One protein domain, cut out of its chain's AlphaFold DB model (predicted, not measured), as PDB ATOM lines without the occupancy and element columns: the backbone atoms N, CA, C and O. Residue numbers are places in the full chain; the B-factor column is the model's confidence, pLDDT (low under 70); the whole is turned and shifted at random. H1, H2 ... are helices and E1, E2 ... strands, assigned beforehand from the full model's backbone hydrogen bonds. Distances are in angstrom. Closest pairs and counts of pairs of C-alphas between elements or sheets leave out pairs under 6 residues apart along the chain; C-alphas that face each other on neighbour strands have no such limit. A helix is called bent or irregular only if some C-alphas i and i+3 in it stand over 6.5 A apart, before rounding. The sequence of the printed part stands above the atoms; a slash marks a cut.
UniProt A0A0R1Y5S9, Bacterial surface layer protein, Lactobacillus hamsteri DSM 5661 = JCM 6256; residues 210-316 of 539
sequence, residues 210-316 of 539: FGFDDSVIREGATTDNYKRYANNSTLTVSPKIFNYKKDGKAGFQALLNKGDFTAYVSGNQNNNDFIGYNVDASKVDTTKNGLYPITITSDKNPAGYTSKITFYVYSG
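Overview. This is residues 210 to 316 of the 539 residues of the protein "Bacterial surface layer protein" of Lactobacillus hamsteri DSM 5661 = JCM 6256 (UniProt A0A0R1Y5S9). A long antiparallel three-stranded sheet, E4, E5 and E6, makes one wall, and a smaller three-stranded sheet, E2, E1 and E3, sits near one end of it. Helix H2 joins the two, running from beside the end of E6 to the small sheet, while the link of residues 230 to 243 passes along the free edge of E6. The printed part has 107 residues with two named helices and six named strands, in the order E1, H1, E2, H2, E3, E4, E5, E6; under half of the residues are in these elements, and the class is mixed. The sheet orders are E2, E1, E3 and E4, E5, E6, both antiparallel. The whole is compact, with a radius of gyration of the C-alphas of 13.7 A and spans of 41 by 32 by 20 A.

Along the chain. E1, residues 210 to 213, begins with C-alpha 210 at (-20.720, 39.075, 19.828). H1 is residues 214 to 217, and E2 is residues 226 to 229. H2, residues 244 to 258, is 15.9 A long and irregular: C-alphas 246 and 249 are 9.7 A apart. E3 is residues 262 to 264, and E4 is residues 277 to 280. E5, residues 290 to 298, is 26.0 A long. E6, residues 308 to 315, is 21.3 A long and ends with C-alpha 315 at (-5.265, 45.911, 36.428).

Arrangement. E1 is the inner strand of its sheet, antiparallel to E2, with N 229 and O 210 2.7 A apart, and to E3, with N 211 and O 262 2.8 A apart. E2, H2 and E3 form a split strand-helix-strand unit, two strands running the same way with E1 between them, and its crossover is right-handed. H2 touches H1 with residues 255 to 258 alone, the closest C-alphas, of Val 216 and Lys 258, being 6.9 A apart. In H2, 9 of 11 O i to N i+4 pairs are within hydrogen-bond range; H1 is too short for such a pair. H2 is on the sheet E4, E5, E6 at the sheet's level, with a height over the sheet of 2.5 A; its closest C-alphas to E6 are Lys 245 and Ser 315, 4.7 A apart. E4, E5 and E6 are a meander, each strand the antiparallel neighbour of the one before. In the hairpin E4 and E5, N 278 and O 297 are 2.8 A apart; in the hairpin E5 and E6, N 294 and O 311 are 2.7 A apart. Residues 233 to 234 pair in parallel with residues 309 to 310 of E6. The closest C-alphas of E3 and E5, of Ala 263 and Ser 298, are 6.5 A apart.

Size, cuts and confidence. The two farthest C-alphas, of Asn 270 and Thr 287, are 43.5 A apart. The printed part has no cut. The links E2 to H2 and E3 to E4 are long. The mean pLDDT of the printed part is 78.5, and 24 residues are under 70, among them residues 219 to 225 and 232 to 241.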
ATOM      1  N   PHE A 210     -21.093  39.655  18.535       88.25
ATOM      2  CA  PHE A 210     -20.720  39.075  19.828       88.25
ATOM      3  C   PHE A 210     -21.938  39.024  20.726       88.25
ATOM      4  O   PHE A 210     -22.584  40.053  20.892       88.25
ATOM      5  N   GLY A 211     -22.254  37.877  21.311       87.31
ATOM      6  CA  GLY A 211     -23.329  37.780  22.285       87.31
ATOM      7  C   GLY A 211     -22.876  37.210  23.615       87.31
ATOM      8  O   GLY A 211     -22.000  36.350  23.659       87.31
ATOM      9  N   PHE A 212     -23.441  37.742  24.691       85.81
ATOM     10  CA  PHE A 212     -23.166  37.340  26.068       85.81
ATOM     11  C   PHE A 212     -24.297  37.818  26.981       85.81
ATOM     12  O   PHE A 212     -25.068  38.719  26.629       85.81
ATOM     13  N   ASP A 213     -24.378  37.219  28.164       83.25
ATOM     14  CA  ASP A 213     -25.199  37.722  29.254       83.25
ATOM     15  C   ASP A 213     -24.536  38.951  29.896       83.25
ATOM     16  O   ASP A 213     -23.469  38.881  30.519       83.25
ATOM     17  N   ASP A 214     -25.202  40.098  29.752       75.31
ATOM     18  CA  ASP A 214     -24.784  41.360  30.357       75.31
ATOM     19  C   ASP A 214     -24.648  41.263  31.881       75.31
ATOM     20  O   ASP A 214     -23.794  41.946  32.450       75.31
ATOM     21  N   SER A 215     -25.464  40.437  32.544       75.12
ATOM     22  CA  SER A 215     -25.533  40.350  34.009       75.12
ATOM     23  C   SER A 215     -24.226  39.845  34.639       75.12
ATOM     24  O   SER A 215     -23.860  40.243  35.752       75.12
ATOM     25  N   VAL A 216     -23.492  39.005  33.905       73.31
ATOM     26  CA  VAL A 216     -22.269  38.350  34.379       73.31
ATOM     27  C   VAL A 216     -21.047  39.246  34.200       73.31
ATOM     28  O   VAL A 216     -20.117  39.206  35.012       73.31
ATOM     29  N   ILE A 217     -21.037  40.067  33.146       72.56
ATOM     30  CA  ILE A 217     -19.849  40.822  32.732       72.56
ATOM     31  C   ILE A 217     -19.996  42.334  32.995       72.56
ATOM     32  O   ILE A 217     -18.980  43.021  33.060       72.56
ATOM     33  N   ARG A 218     -21.205  42.877  33.221       71.38
ATOM     34  CA  ARG A 218     -21.437  44.324  33.422       71.38
ATOM     35  C   ARG A 218     -22.098  44.661  34.763       71.38
ATOM     36  O   ARG A 218     -23.178  44.178  35.094       71.38
ATOM     37  N   GLU A 219     -21.485  45.571  35.516       64.69
ATOM     38  CA  GLU A 219     -22.051  46.136  36.744       64.69
ATOM     39  C   GLU A 219     -23.321  46.963  36.460       64.69
ATOM     40  O   GLU A 219     -23.355  47.795  35.557       64.69
ATOM     41  N   GLY A 220     -24.392  46.713  37.224       61.50
ATOM     42  CA  GLY A 220     -25.682  47.402  37.079       61.50
ATOM     43  C   GLY A 220     -26.639  46.820  36.028       61.50
ATOM     44  O   GLY A 220     -27.759  47.316  35.907       61.50
ATOM     45  N   ALA A 221     -26.256  45.766  35.299       65.50
ATOM     46  CA  ALA A 221     -27.173  45.051  34.411       65.50
ATOM     47  C   ALA A 221     -28.223  44.258  35.217       65.50
ATOM     48  O   ALA A 221     -27.898  43.584  36.195       65.50
ATOM     49  N   THR A 222     -29.493  44.344  34.814       59.59
ATOM     50  CA  THR A 222     -30.619  43.655  35.466       59.59
ATOM     51  C   THR A 222     -31.160  42.525  34.589       59.59
ATOM     52  O   THR A 222     -31.463  42.776  33.421       59.59
ATOM     53  N   THR A 223     -31.335  41.344  35.202       62.16
ATOM     54  CA  THR A 223     -31.824  40.047  34.661       62.16
ATOM     55  C   THR A 223     -31.103  39.506  33.420       62.16
ATOM     56  O   THR A 223     -30.735  40.280  32.541       62.16
ATOM     57  N   ASP A 224     -30.968  38.175  33.364       58.03
ATOM     58  CA  ASP A 224     -30.314  37.341  32.335       58.03
ATOM     59  C   ASP A 224     -30.840  37.630  30.918       58.03
ATOM     60  O   ASP A 224     -31.703  36.941  30.371       58.03
ATOM     61  N   ASN A 225     -30.344  38.709  30.323       66.75
ATOM     62  CA  ASN A 225     -30.733  39.174  29.002       66.75
ATOM     63  C   ASN A 225     -29.528  38.997  28.093       66.75
ATOM     64  O   ASN A 225     -28.717  39.913  27.932       66.75
ATOM     65  N   TYR A 226     -29.426  37.811  27.497       77.88
ATOM     66  CA  TYR A 226     -28.481  37.557  26.422       77.88
ATOM     67  C   TYR A 226     -28.674  38.595  25.312       77.88
ATOM     68  O   TYR A 226     -29.760  38.698  24.731       77.88
ATOM     69  N   LYS A 227     -27.636  39.376  25.009       80.38
ATOM     70  CA  LYS A 227     -27.685  40.393  23.949       80.38
ATOM     71  C   LYS A 227     -26.582  40.173  22.944       80.38
ATOM     72  O   LYS A 227     -25.462  39.849  23.318       80.38
ATOM     73  N   ARG A 228     -26.900  40.426  21.672       81.69
ATOM     74  CA  ARG A 228     -25.923  40.479  20.583       81.69
ATOM     75  C   ARG A 228     -25.517  41.912  20.277       81.69
ATOM     76  O   ARG A 228     -26.360  42.794  20.128       81.69
ATOM     77  N   TYR A 229     -24.218  42.109  20.136       78.38
ATOM     78  CA  TYR A 229     -23.551  43.377  19.899       78.38
ATOM     79  C   TYR A 229     -22.997  43.445  18.481       78.38
ATOM     80  O   TYR A 229     -22.438  42.473  17.965       78.38
ATOM     81  N   ALA A 230     -23.148  44.615  17.861       66.50
ATOM     82  CA  ALA A 230     -22.689  44.893  16.506       66.50
ATOM     83  C   ALA A 230     -21.159  45.066  16.428       66.50
ATOM     84  O   ALA A 230     -20.483  45.291  17.436       66.50
ATOM     85  N   ASN A 231     -20.615  45.014  15.209       71.19
ATOM     86  CA  ASN A 231     -19.197  45.263  14.941       71.19
ATOM     87  C   ASN A 231     -18.734  46.641  15.454       71.19
ATOM     88  O   ASN A 231     -19.439  47.634  15.285       71.19
ATOM     89  N   ASN A 232     -17.530  46.698  16.031       65.62
ATOM     90  CA  ASN A 232     -16.874  47.875  16.603       65.62
ATOM     91  C   ASN A 232     -17.634  48.503  17.778       65.62
ATOM     92  O   ASN A 232     -17.360  49.643  18.159       65.62
ATOM     93  N   SER A 233     -18.552  47.751  18.393       63.03
ATOM     94  CA  SER A 233     -19.149  48.157  19.661       63.03
ATOM     95  C   SER A 233     -18.043  48.284  20.703       63.03
ATOM     96  O   SER A 233     -17.301  47.339  20.973       63.03
ATOM     97  N   THR A 234     -17.918  49.460  21.307       58.78
ATOM     98  CA  THR A 234     -17.145  49.587  22.541       58.78
ATOM     99  C   THR A 234     -18.089  49.217  23.662       58.78
ATOM    100  O   THR A 234     -19.030  49.960  23.940       58.78
ATOM    101  N   LEU A 235     -17.876  48.044  24.250       58.88
ATOM    102  CA  LEU A 235     -18.635  47.648  25.412       58.88
ATOM    103  C   LEU A 235     -17.766  47.845  26.622       58.88
ATOM    104  O   LEU A 235     -16.950  46.991  26.973       58.88
ATOM    105  N   THR A 236     -17.948  48.977  27.282       52.19
ATOM    106  CA  THR A 236     -17.333  49.041  28.578       52.19
ATOM    107  C   THR A 236     -18.090  48.082  29.494       52.19
ATOM    108  O   THR A 236     -19.300  48.122  29.698       52.19
ATOM    109  N   VAL A 237     -17.356  47.064  29.903       48.69
ATOM    110  CA  VAL A 237     -17.707  46.268  31.049       48.69
ATOM    111  C   VAL A 237     -17.042  46.950  32.226       48.69
ATOM    112  O   VAL A 237     -15.830  47.142  32.246       48.69
ATOM    113  N   SER A 238     -17.818  47.305  33.230       51.78
ATOM    114  CA  SER A 238     -17.302  47.319  34.588       51.78
ATOM    115  C   SER A 238     -17.530  45.897  35.098       51.78
ATOM    116  O   SER A 238     -18.603  45.636  35.643       51.78
ATOM    117  N   PRO A 239     -16.643  44.906  34.847       53.25
ATOM    118  CA  PRO A 239     -16.854  43.598  35.430       53.25
ATOM    119  C   PRO A 239     -16.843  43.794  36.933       53.25
ATOM    120  O   PRO A 239     -15.884  44.333  37.492       53.25
ATOM    121  N   LYS A 240     -17.932  43.352  37.559       55.31
ATOM    122  CA  LYS A 240     -18.184  43.462  38.992       55.31
ATOM    123  C   LYS A 240     -16.942  43.048  39.804       55.31
ATOM    124  O   LYS A 240     -16.653  43.639  40.821       55.31
ATOM    125  N   ILE A 241     -16.133  42.104  39.307       54.53
ATOM    126  CA  ILE A 241     -15.134  41.376  40.107       54.53
ATOM    127  C   ILE A 241     -13.830  41.011  39.371       54.53
ATOM    128  O   ILE A 241     -13.066  40.192  39.876       54.53
ATOM    129  N   PHE A 242     -13.543  41.561  38.183       75.94
ATOM    130  CA  PHE A 242     -12.399  41.075  37.397       75.94
ATOM    131  C   PHE A 242     -11.134  41.921  37.539       75.94
ATOM    132  O   PHE A 242     -11.108  43.102  37.183       75.94
ATOM    133  N   ASN A 243     -10.064  41.280  38.010       79.50
ATOM    134  CA  ASN A 243      -8.756  41.888  38.188       79.50
ATOM    135  C   ASN A 243      -7.732  41.228  37.261       79.50
ATOM    136  O   ASN A 243      -7.244  40.127  37.528       79.50
ATOM    137  N   TYR A 244      -7.343  41.932  36.201       84.62
ATOM    138  CA  TYR A 244      -6.429  41.382  35.204       84.62
ATOM    139  C   TYR A 244      -5.017  41.141  35.755       84.62
ATOM    140  O   TYR A 244      -4.372  40.177  35.355       84.62
ATOM    141  N   LYS A 245      -4.535  41.958  36.703       85.38
ATOM    142  CA  LYS A 245      -3.211  41.757  37.321       85.38
ATOM    143  C   LYS A 245      -3.146  40.432  38.086       85.38
ATOM    144  O   LYS A 245      -2.110  39.774  38.079       85.38
ATOM    145  N   LYS A 246      -4.252  40.046  38.731       84.50
ATOM    146  CA  LYS A 246      -4.370  38.803  39.499       84.50
ATOM    147  C   LYS A 246      -4.644  37.593  38.606       84.50
ATOM    148  O   LYS A 246      -3.960  36.582  38.726       84.50
ATOM    149  N   ASP A 247      -5.655  37.692  37.748       85.25
ATOM    150  CA  ASP A 247      -6.225  36.529  37.058       85.25
ATOM    151  C   ASP A 247      -5.707  36.381  35.609       85.25
ATOM    152  O   ASP A 247      -5.823  35.316  34.993       85.25
ATOM    153  N   GLY A 248      -5.098  37.435  35.055       89.06
ATOM    154  CA  GLY A 248      -4.475  37.454  33.732       89.06
ATOM    155  C   GLY A 248      -5.433  37.182  32.567       89.06
ATOM    156  O   GLY A 248      -6.658  37.165  32.700       89.06
ATOM    157  N   LYS A 249      -4.856  36.920  31.386       90.12
ATOM    158  CA  LYS A 249      -5.617  36.588  30.166       90.12
ATOM    159  C   LYS A 249      -6.511  35.355  30.348       90.12
ATOM    160  O   LYS A 249      -7.639  35.349  29.869       90.12
ATOM    161  N   ALA A 250      -6.022  34.329  31.051       90.50
ATOM    162  CA  ALA A 250      -6.770  33.095  31.299       90.50
ATOM    163  C   ALA A 250      -8.004  33.336  32.183       90.50
ATOM    164  O   ALA A 250      -9.081  32.820  31.890       90.50
ATOM    165  N   GLY A 251      -7.877  34.168  33.219       88.19
ATOM    166  CA  GLY A 251      -9.008  34.580  34.041       88.19
ATOM    167  C   GLY A 251     -10.043  35.384  33.263       88.19
ATOM    168  O   GLY A 251     -11.239  35.163  33.436       88.19
ATOM    169  N   PHE A 252      -9.594  36.275  32.372       87.00
ATOM    170  CA  PHE A 252     -10.510  37.040  31.525       87.00
ATOM    171  C   PHE A 252     -11.288  36.105  30.593       87.00
ATOM    172  O   PHE A 252     -12.505  36.206  30.485       87.00
ATOM    173  N   GLN A 253     -10.604  35.124  30.002       89.12
ATOM    174  CA  GLN A 253     -11.234  34.091  29.187       89.12
ATOM    175  C   GLN A 253     -12.265  33.272  29.984       89.12
ATOM    176  O   GLN A 253     -13.350  32.988  29.486       89.12
ATOM    177  N   ALA A 254     -11.968  32.937  31.244       88.31
ATOM    178  CA  ALA A 254     -12.912  32.246  32.119       88.31
ATOM    179  C   ALA A 254     -14.139  33.107  32.472       88.31
ATOM    180  O   ALA A 254     -15.236  32.571  32.609       88.31
ATOM    181  N   LEU A 255     -13.975  34.428  32.609       84.19
ATOM    182  CA  LEU A 255     -15.091  35.355  32.808       84.19
ATOM    183  C   LEU A 255     -15.997  35.416  31.575       84.19
ATOM    184  O   LEU A 255     -17.212  35.335  31.724       84.19
ATOM    185  N   LEU A 256     -15.410  35.514  30.377       87.06
ATOM    186  CA  LEU A 256     -16.157  35.465  29.118       87.06
ATOM    187  C   LEU A 256     -16.991  34.183  29.029       87.06
ATOM    188  O   LEU A 256     -18.187  34.247  28.761       87.06
ATOM    189  N   ASN A 257     -16.390  33.036  29.351       86.50
ATOM    190  CA  ASN A 257     -17.090  31.752  29.340       86.50
ATOM    191  C   ASN A 257     -18.257  31.701  30.340       86.50
ATOM    192  O   ASN A 257     -19.261  31.069  30.051       86.50
ATOM    193  N   LYS A 258     -18.143  32.354  31.506       84.00
ATOM    194  CA  LYS A 258     -19.245  32.429  32.482       84.00
ATOM    195  C   LYS A 258     -20.411  33.287  32.005       84.00
ATOM    196  O   LYS A 258     -21.529  33.043  32.433       84.00
ATOM    197  N   GLY A 259     -20.144  34.315  31.203       77.94
ATOM    198  CA  GLY A 259     -21.183  35.157  30.611       77.94
ATOM    199  C   GLY A 259     -21.714  34.613  29.290       77.94
ATOM    200  O   GLY A 259     -22.258  35.390  28.513       77.94
ATOM    201  N   ASP A 260     -21.490  33.329  28.991       84.00
ATOM    202  CA  ASP A 260     -21.867  32.681  27.730       84.00
ATOM    203  C   ASP A 260     -21.387  33.451  26.487       84.00
ATOM    204  O   ASP A 260     -22.073  33.548  25.461       84.00
ATOM    205  N   PHE A 261     -20.181  34.026  26.575       89.88
ATOM    206  CA  PHE A 261     -19.617  34.813  25.491       89.88
ATOM    207  C   PHE A 261     -19.400  33.969  24.243       89.88
ATOM    208  O   PHE A 261     -18.658  32.986  24.230       89.88
ATOM    209  N   THR A 262     -20.005  34.435  23.162       90.06
ATOM    210  CA  THR A 262     -20.043  33.755  21.880       90.06
ATOM    211  C   THR A 262     -19.807  34.766  20.770       90.06
ATOM    212  O   THR A 262     -20.391  35.849  20.775       90.06
ATOM    213  N   ALA A 263     -18.975  34.416  19.791       90.44
ATOM    214  CA  ALA A 263     -18.905  35.143  18.531       90.44
ATOM    215  C   ALA A 263     -19.723  34.392  17.475       90.44
ATOM    216  O   ALA A 263     -19.613  33.173  17.341       90.44
ATOM    217  N   TYR A 264     -20.530  35.124  16.721       85.75
ATOM    218  CA  TYR A 264     -21.375  34.602  15.656       85.75
ATOM    219  C   TYR A 264     -20.831  34.990  14.294       85.75
ATOM    220  O   TYR A 264     -20.324  36.097  14.122       85.75
ATOM    221  N   VAL A 265     -21.018  34.113  13.310       76.44
ATOM    222  CA  VAL A 265     -20.620  34.320  11.906       76.44
ATOM    223  C   VAL A 265     -21.223  35.601  11.306       76.44
ATOM    224  O   VAL A 265     -20.634  36.192  10.396       76.44
ATOM    225  N   SER A 266     -22.380  36.038  11.815       71.94
ATOM    226  CA  SER A 266     -23.169  37.144  11.268       71.94
ATOM    227  C   SER A 266     -23.839  37.994  12.357       71.94
ATOM    228  O   SER A 266     -24.018  37.556  13.498       71.94
ATOM    229  N   GLY A 267     -24.265  39.201  11.983       70.94
ATOM    230  CA  GLY A 267     -25.131  40.065  12.792       70.94
ATOM    231  C   GLY A 267     -26.608  39.651  12.800       70.94
ATOM    232  O   GLY A 267     -27.401  40.255  13.521       70.94
ATOM    233  N   ASN A 268     -26.995  38.631  12.021       70.31
ATOM    234  CA  ASN A 268     -28.368  38.130  11.982       70.31
ATOM    235  C   ASN A 268     -28.702  37.422  13.298       70.31
ATOM    236  O   ASN A 268     -28.116  36.386  13.595       70.31
ATOM    237  N   GLN A 269     -29.673  37.926  14.061       69.31
ATOM    238  CA  GLN A 269     -30.073  37.304  15.329       69.31
ATOM    239  C   GLN A 269     -30.695  35.911  15.160       69.31
ATOM    240  O   GLN A 269     -30.642  35.115  16.092       69.31
ATOM    241  N   ASN A 270     -31.219  35.594  13.973       66.56
ATOM    242  CA  ASN A 270     -31.741  34.262  13.666       66.56
ATOM    243  C   ASN A 270     -30.624  33.264  13.320       66.56
ATOM    244  O   ASN A 270     -30.847  32.062  13.396       66.56
ATOM    245  N   ASN A 271     -29.430  33.751  12.961       65.56
ATOM    246  CA  ASN A 271     -28.276  32.914  12.663       65.56
ATOM    247  C   ASN A 271     -27.510  32.590  13.951       65.56
ATOM    248  O   ASN A 271     -26.930  33.483  14.565       65.56
ATOM    249  N   ASN A 272     -27.466  31.318  14.339       73.81
ATOM    250  CA  ASN A 272     -26.775  30.862  15.549       73.81
ATOM    251  C   ASN A 272     -25.418  30.196  15.277       73.81
ATOM    252  O   ASN A 272     -24.875  29.564  16.179       73.81
ATOM    253  N   ASP A 273     -24.863  30.341  14.073       76.56
ATOM    254  CA  ASP A 273     -23.570  29.761  13.724       76.56
ATOM    255  C   ASP A 273     -22.433  30.525  14.400       76.56
ATOM    256  O   ASP A 273     -22.357  31.759  14.369       76.56
ATOM    257  N   PHE A 274     -21.528  29.765  15.003       85.38
ATOM    258  CA  PHE A 274     -20.425  30.291  15.791       85.38
ATOM    259  C   PHE A 274     -19.174  30.487  14.945       85.38
ATOM    260  O   PHE A 274     -18.901  29.741  14.005       85.38
ATOM    261  N   ILE A 275     -18.379  31.475  15.331       86.69
ATOM    262  CA  ILE A 275     -17.053  31.717  14.780       86.69
ATOM    263  C   ILE A 275     -16.043  31.827  15.920       86.69
ATOM    264  O   ILE A 275     -16.393  32.184  17.046       86.69
ATOM    265  N   GLY A 276     -14.783  31.498  15.645       91.06
ATOM    266  CA  GLY A 276     -13.711  31.719  16.605       91.06
ATOM    267  C   GLY A 276     -13.446  33.207  16.839       91.06
ATOM    268  O   GLY A 276     -13.939  34.090  16.127       91.06
ATOM    269  N   TYR A 277     -12.682  33.497  17.887       94.69
ATOM    270  CA  TYR A 277     -12.283  34.850  18.242       94.69
ATOM    271  C   TYR A 277     -10.952  34.853  18.994       94.69
ATOM    272  O   TYR A 277     -10.543  33.865  19.602       94.69
ATOM    273  N   ASN A 278     -10.299  36.009  18.994       94.44
ATOM    274  CA  ASN A 278      -9.011  36.247  19.618       94.44
ATOM    275  C   ASN A 278      -9.093  37.401  20.615       94.44
ATOM    276  O   ASN A 278      -9.585  38.483  20.294       94.44
ATOM    277  N   VAL A 279      -8.563  37.174  21.816       93.31
ATOM    278  CA  VAL A 279      -8.442  38.187  22.871       93.31
ATOM    279  C   VAL A 279      -7.060  38.839  22.805       93.31
ATOM    280  O   VAL A 279      -6.041  38.172  23.025       93.31
ATOM    281  N   ASP A 280      -7.034  40.144  22.556       93.19
ATOM    282  CA  ASP A 280      -5.857  41.007  22.613       93.19
ATOM    283  C   ASP A 280      -5.888  41.871  23.881       93.19
ATOM    284  O   ASP A 280      -6.685  42.798  24.018       93.19
ATOM    285  N   ALA A 281      -4.984  41.556  24.805       92.12
ATOM    286  CA  ALA A 281      -4.774  42.282  26.053       92.12
ATOM    287  C   ALA A 281      -3.388  42.951  26.106       92.12
ATOM    288  O   ALA A 281      -2.887  43.261  27.185       92.12
ATOM    289  N   SER A 282      -2.753  43.174  24.950       92.81
ATOM    290  CA  SER A 282      -1.415  43.784  24.846       92.81
ATOM    291  C   SER A 282      -1.332  45.193  25.443       92.81
ATOM    292  O   SER A 282      -0.257  45.634  25.837       92.81
ATOM    293  N   LYS A 283      -2.468  45.892  25.533       90.44
ATOM    294  CA  LYS A 283      -2.574  47.235  26.115       90.44
ATOM    295  C   LYS A 283      -2.723  47.241  27.637       90.44
ATOM    296  O   LYS A 283      -2.765  48.324  28.214       90.44
ATOM    297  N   VAL A 284      -2.839  46.078  28.282       88.62
ATOM    298  CA  VAL A 284      -2.984  46.002  29.737       88.62
ATOM    299  C   VAL A 284      -1.616  46.062  30.406       88.62
ATOM    300  O   VAL A 284      -0.831  45.122  30.313       88.62
ATOM    301  N   ASP A 285      -1.345  47.159  31.114       86.62
ATOM    302  CA  ASP A 285      -0.145  47.302  31.939       86.62
ATOM    303  C   ASP A 285      -0.411  46.703  33.333       86.62
ATOM    304  O   ASP A 285      -1.256  47.172  34.099       86.62
ATOM    305  N   THR A 286       0.286  45.615  33.665       86.00
ATOM    306  CA  THR A 286       0.184  44.942  34.974       86.00
ATOM    307  C   THR A 286       1.100  45.540  36.037       86.00
ATOM    308  O   THR A 286       0.995  45.181  37.214       86.00
ATOM    309  N   THR A 287       1.973  46.475  35.653       83.62
ATOM    310  CA  THR A 287       2.887  47.181  36.562       83.62
ATOM    311  C   THR A 287       2.262  48.441  37.156       83.62
ATOM    312  O   THR A 287       2.692  48.893  38.216       83.62
ATOM    313  N   LYS A 288       1.218  48.980  36.515       80.12
ATOM    314  CA  LYS A 288       0.526  50.201  36.934       80.12
ATOM    315  C   LYS A 288      -0.945  49.943  37.207       80.12
ATOM    316  O   LYS A 288      -1.645  49.379  36.370       80.12
ATOM    317  N   ASN A 289      -1.423  50.448  38.339       75.31
ATOM    318  CA  ASN A 289      -2.838  50.403  38.674       75.31
ATOM    319  C   ASN A 289      -3.639  51.264  37.685       75.31
ATOM    320  O   ASN A 289      -3.297  52.426  37.475       75.31
ATOM    321  N   GLY A 290      -4.680  50.707  37.064       74.56
ATOM    322  CA  GLY A 290      -5.490  51.451  36.097       74.56
ATOM    323  C   GLY A 290      -6.515  50.610  35.339       74.56
ATOM    324  O   GLY A 290      -6.547  49.384  35.451       74.56
ATOM    325  N   LEU A 291      -7.365  51.295  34.568       76.56
ATOM    326  CA  LEU A 291      -8.284  50.686  33.604       76.56
ATOM    327  C   LEU A 291      -7.603  50.585  32.240       76.56
ATOM    328  O   LEU A 291      -7.095  51.579  31.722       76.56
ATOM    329  N   TYR A 292      -7.637  49.399  31.641       82.00
ATOM    330  CA  TYR A 292      -6.998  49.130  30.359       82.00
ATOM    331  C   TYR A 292      -7.952  48.420  29.400       82.00
ATOM    332  O   TYR A 292      -8.711  47.548  29.826       82.00
ATOM    333  N   PRO A 293      -7.910  48.755  28.100       85.06
ATOM    334  CA  PRO A 293      -8.740  48.096  27.110       85.06
ATOM    335  C   PRO A 293      -8.177  46.719  26.734       85.06
ATOM    336  O   PRO A 293      -6.993  46.569  26.430       85.06
ATOM    337  N   ILE A 294      -9.064  45.736  26.661       87.81
ATOM    338  CA  ILE A 294      -8.886  44.442  26.009       87.81
ATOM    339  C   ILE A 294      -9.774  44.430  24.770       87.81
ATOM    340  O   ILE A 294     -10.962  44.733  24.844       87.81
ATOM    341  N   THR A 295      -9.212  44.077  23.620       90.19
ATOM    342  CA  THR A 295      -9.968  43.974  22.368       90.19
ATOM    343  C   THR A 295     -10.187  42.512  22.022       90.19
ATOM    344  O   THR A 295      -9.233  41.746  21.938       90.19
ATOM    345  N   ILE A 296     -11.434  42.122  21.788       91.56
ATOM    346  CA  ILE A 296     -11.776  40.823  21.219       91.56
ATOM    347  C   ILE A 296     -12.048  41.024  19.736       91.56
ATOM    348  O   ILE A 296     -12.817  41.906  19.361       91.56
ATOM    349  N   THR A 297     -11.398  40.225  18.896       92.62
ATOM    350  CA  THR A 297     -11.580  40.241  17.441       92.62
ATOM    351  C   THR A 297     -12.096  38.882  16.993       92.62
ATOM    352  O   THR A 297     -11.494  37.877  17.353       92.62
ATOM    353  N   SER A 298     -13.186  38.823  16.231       91.62
ATOM    354  CA  SER A 298     -13.644  37.565  15.633       91.62
ATOM    355  C   SER A 298     -12.661  37.087  14.564       91.62
ATOM    356  O   SER A 298     -11.959  37.896  13.946       91.62
ATOM    357  N   ASP A 299     -12.668  35.793  14.265       88.81
ATOM    358  CA  ASP A 299     -12.041  35.297  13.043       88.81
ATOM    359  C   ASP A 299     -12.784  35.829  11.803       88.81
ATOM    360  O   ASP A 299     -13.848  36.457  11.900       88.81
ATOM    361  N   LYS A 300     -12.188  35.619  10.623       82.94
ATOM    362  CA  LYS A 300     -12.809  35.983   9.345       82.94
ATOM    363  C   LYS A 300     -13.979  35.057   9.066       82.94
ATOM    364  O   LYS A 300     -13.799  33.842   9.024       82.94
ATOM    365  N   ASN A 301     -15.153  35.626   8.834       74.44
ATOM    366  CA  ASN A 301     -16.288  34.845   8.366       74.44
ATOM    367  C   ASN A 301     -16.125  34.450   6.881       74.44
ATOM    368  O   ASN A 301     -15.166  34.887   6.238       74.44
ATOM    369  N   PRO A 302     -17.034  33.634   6.312       67.19
ATOM    370  CA  PRO A 302     -16.941  33.202   4.913       67.19
ATOM    371  C   PRO A 302     -16.876  34.353   3.898       67.19
ATOM    372  O   PRO A 302     -16.195  34.230   2.885       67.19
ATOM    373  N   ALA A 303     -17.500  35.491   4.209       62.28
ATOM    374  CA  ALA A 303     -17.453  36.706   3.399       62.28
ATOM    375  C   ALA A 303     -16.171  37.549   3.615       62.28
ATOM    376  O   ALA A 303     -16.001  38.610   3.018       62.28
ATOM    377  N   GLY A 304     -15.242  37.082   4.456       68.81
ATOM    378  CA  GLY A 304     -13.936  37.695   4.700       68.81
ATOM    379  C   GLY A 304     -13.924  38.815   5.743       68.81
ATOM    380  O   GLY A 304     -12.870  39.423   5.961       68.81
ATOM    381  N   TYR A 305     -15.049  39.080   6.408       77.56
ATOM    382  CA  TYR A 305     -15.192  40.154   7.387       77.56
ATOM    383  C   TYR A 305     -14.812  39.711   8.802       77.56
ATOM    384  O   TYR A 305     -15.001  38.557   9.188       77.56
ATOM    385  N   THR A 306     -14.304  40.657   9.595       85.00
ATOM    386  CA  THR A 306     -14.059  40.496  11.035       85.00
ATOM    387  C   THR A 306     -14.777  41.581  11.820       85.00
ATOM    388  O   THR A 306     -15.028  42.680  11.311       85.00
ATOM    389  N   SER A 307     -15.054  41.282  13.087       86.19
ATOM    390  CA  SER A 307     -15.590  42.251  14.029       86.19
ATOM    391  C   SER A 307     -14.728  42.422  15.255       86.19
ATOM    392  O   SER A 307     -14.007  41.506  15.646       86.19
ATOM    393  N   LYS A 308     -14.826  43.598  15.879       88.06
ATOM    394  CA  LYS A 308     -14.160  43.898  17.148       88.06
ATOM    395  C   LYS A 308     -15.145  44.353  18.214       88.06
ATOM    396  O   LYS A 308     -16.112  45.046  17.911       88.06
ATOM    397  N   ILE A 309     -14.855  43.991  19.454       85.56
ATOM    398  CA  ILE A 309     -15.500  44.522  20.654       85.56
ATOM    399  C   ILE A 309     -14.414  44.816  21.692       85.56
ATOM    400  O   ILE A 309     -13.469  44.042  21.855       85.56
ATOM    401  N   THR A 310     -14.503  45.958  22.366       83.56
ATOM    402  CA  THR A 310     -13.512  46.368  23.374       83.56
ATOM    403  C   THR A 310     -14.137  46.341  24.754       83.56
ATOM    404  O   THR A 310     -15.162  46.982  24.937       83.56
ATOM    405  N   PHE A 311     -13.484  45.647  25.687       81.38
ATOM    406  CA  PHE A 311     -13.795  45.534  27.113       81.38
ATOM    407  C   PHE A 311     -12.759  46.344  27.906       81.38
ATOM    408  O   PHE A 311     -11.579  46.278  27.579       81.38
ATOM    409  N   TYR A 312     -13.139  47.074  28.955       79.00
ATOM    410  CA  TYR A 312     -12.164  47.697  29.864       79.00
ATOM    411  C   TYR A 312     -12.023  46.853  31.130       79.00
ATOM    412  O   TYR A 312     -13.012  46.478  31.748       79.00
ATOM    413  N   VAL A 313     -10.793  46.538  31.526       79.56
ATOM    414  CA  VAL A 313     -10.513  45.770  32.746       79.56
ATOM    415  C   VAL A 313      -9.635  46.565  33.692       79.56
ATOM    416  O   VAL A 313      -8.762  47.321  33.265       79.56
ATOM    417  N   TYR A 314      -9.836  46.358  34.989       78.81
ATOM    418  CA  TYR A 314      -8.933  46.890  35.994       78.81
ATOM    419  C   TYR A 314      -7.717  45.972  36.150       78.81
ATOM    420  O   TYR A 314      -7.846  44.757  36.312       78.81
ATOM    421  N   SER A 315      -6.533  46.566  36.127       81.38
ATOM    422  CA  SER A 315      -5.265  45.911  36.428       81.38
ATOM    423  C   SER A 315      -4.665  46.624  37.630       81.38
ATOM    424  O   SER A 315      -4.299  47.785  37.525       81.38
ATOM    425  N   GLY A 316      -4.621  45.969  38.788       73.19
ATOM    426  CA  GLY A 316      -4.023  46.512  40.010       73.19
ATOM    427  C   GLY A 316      -4.213  45.553  41.178       73.19
ATOM    428  O   GLY A 316      -4.954  44.594  41.044       73.19
TER     429      GLY A 316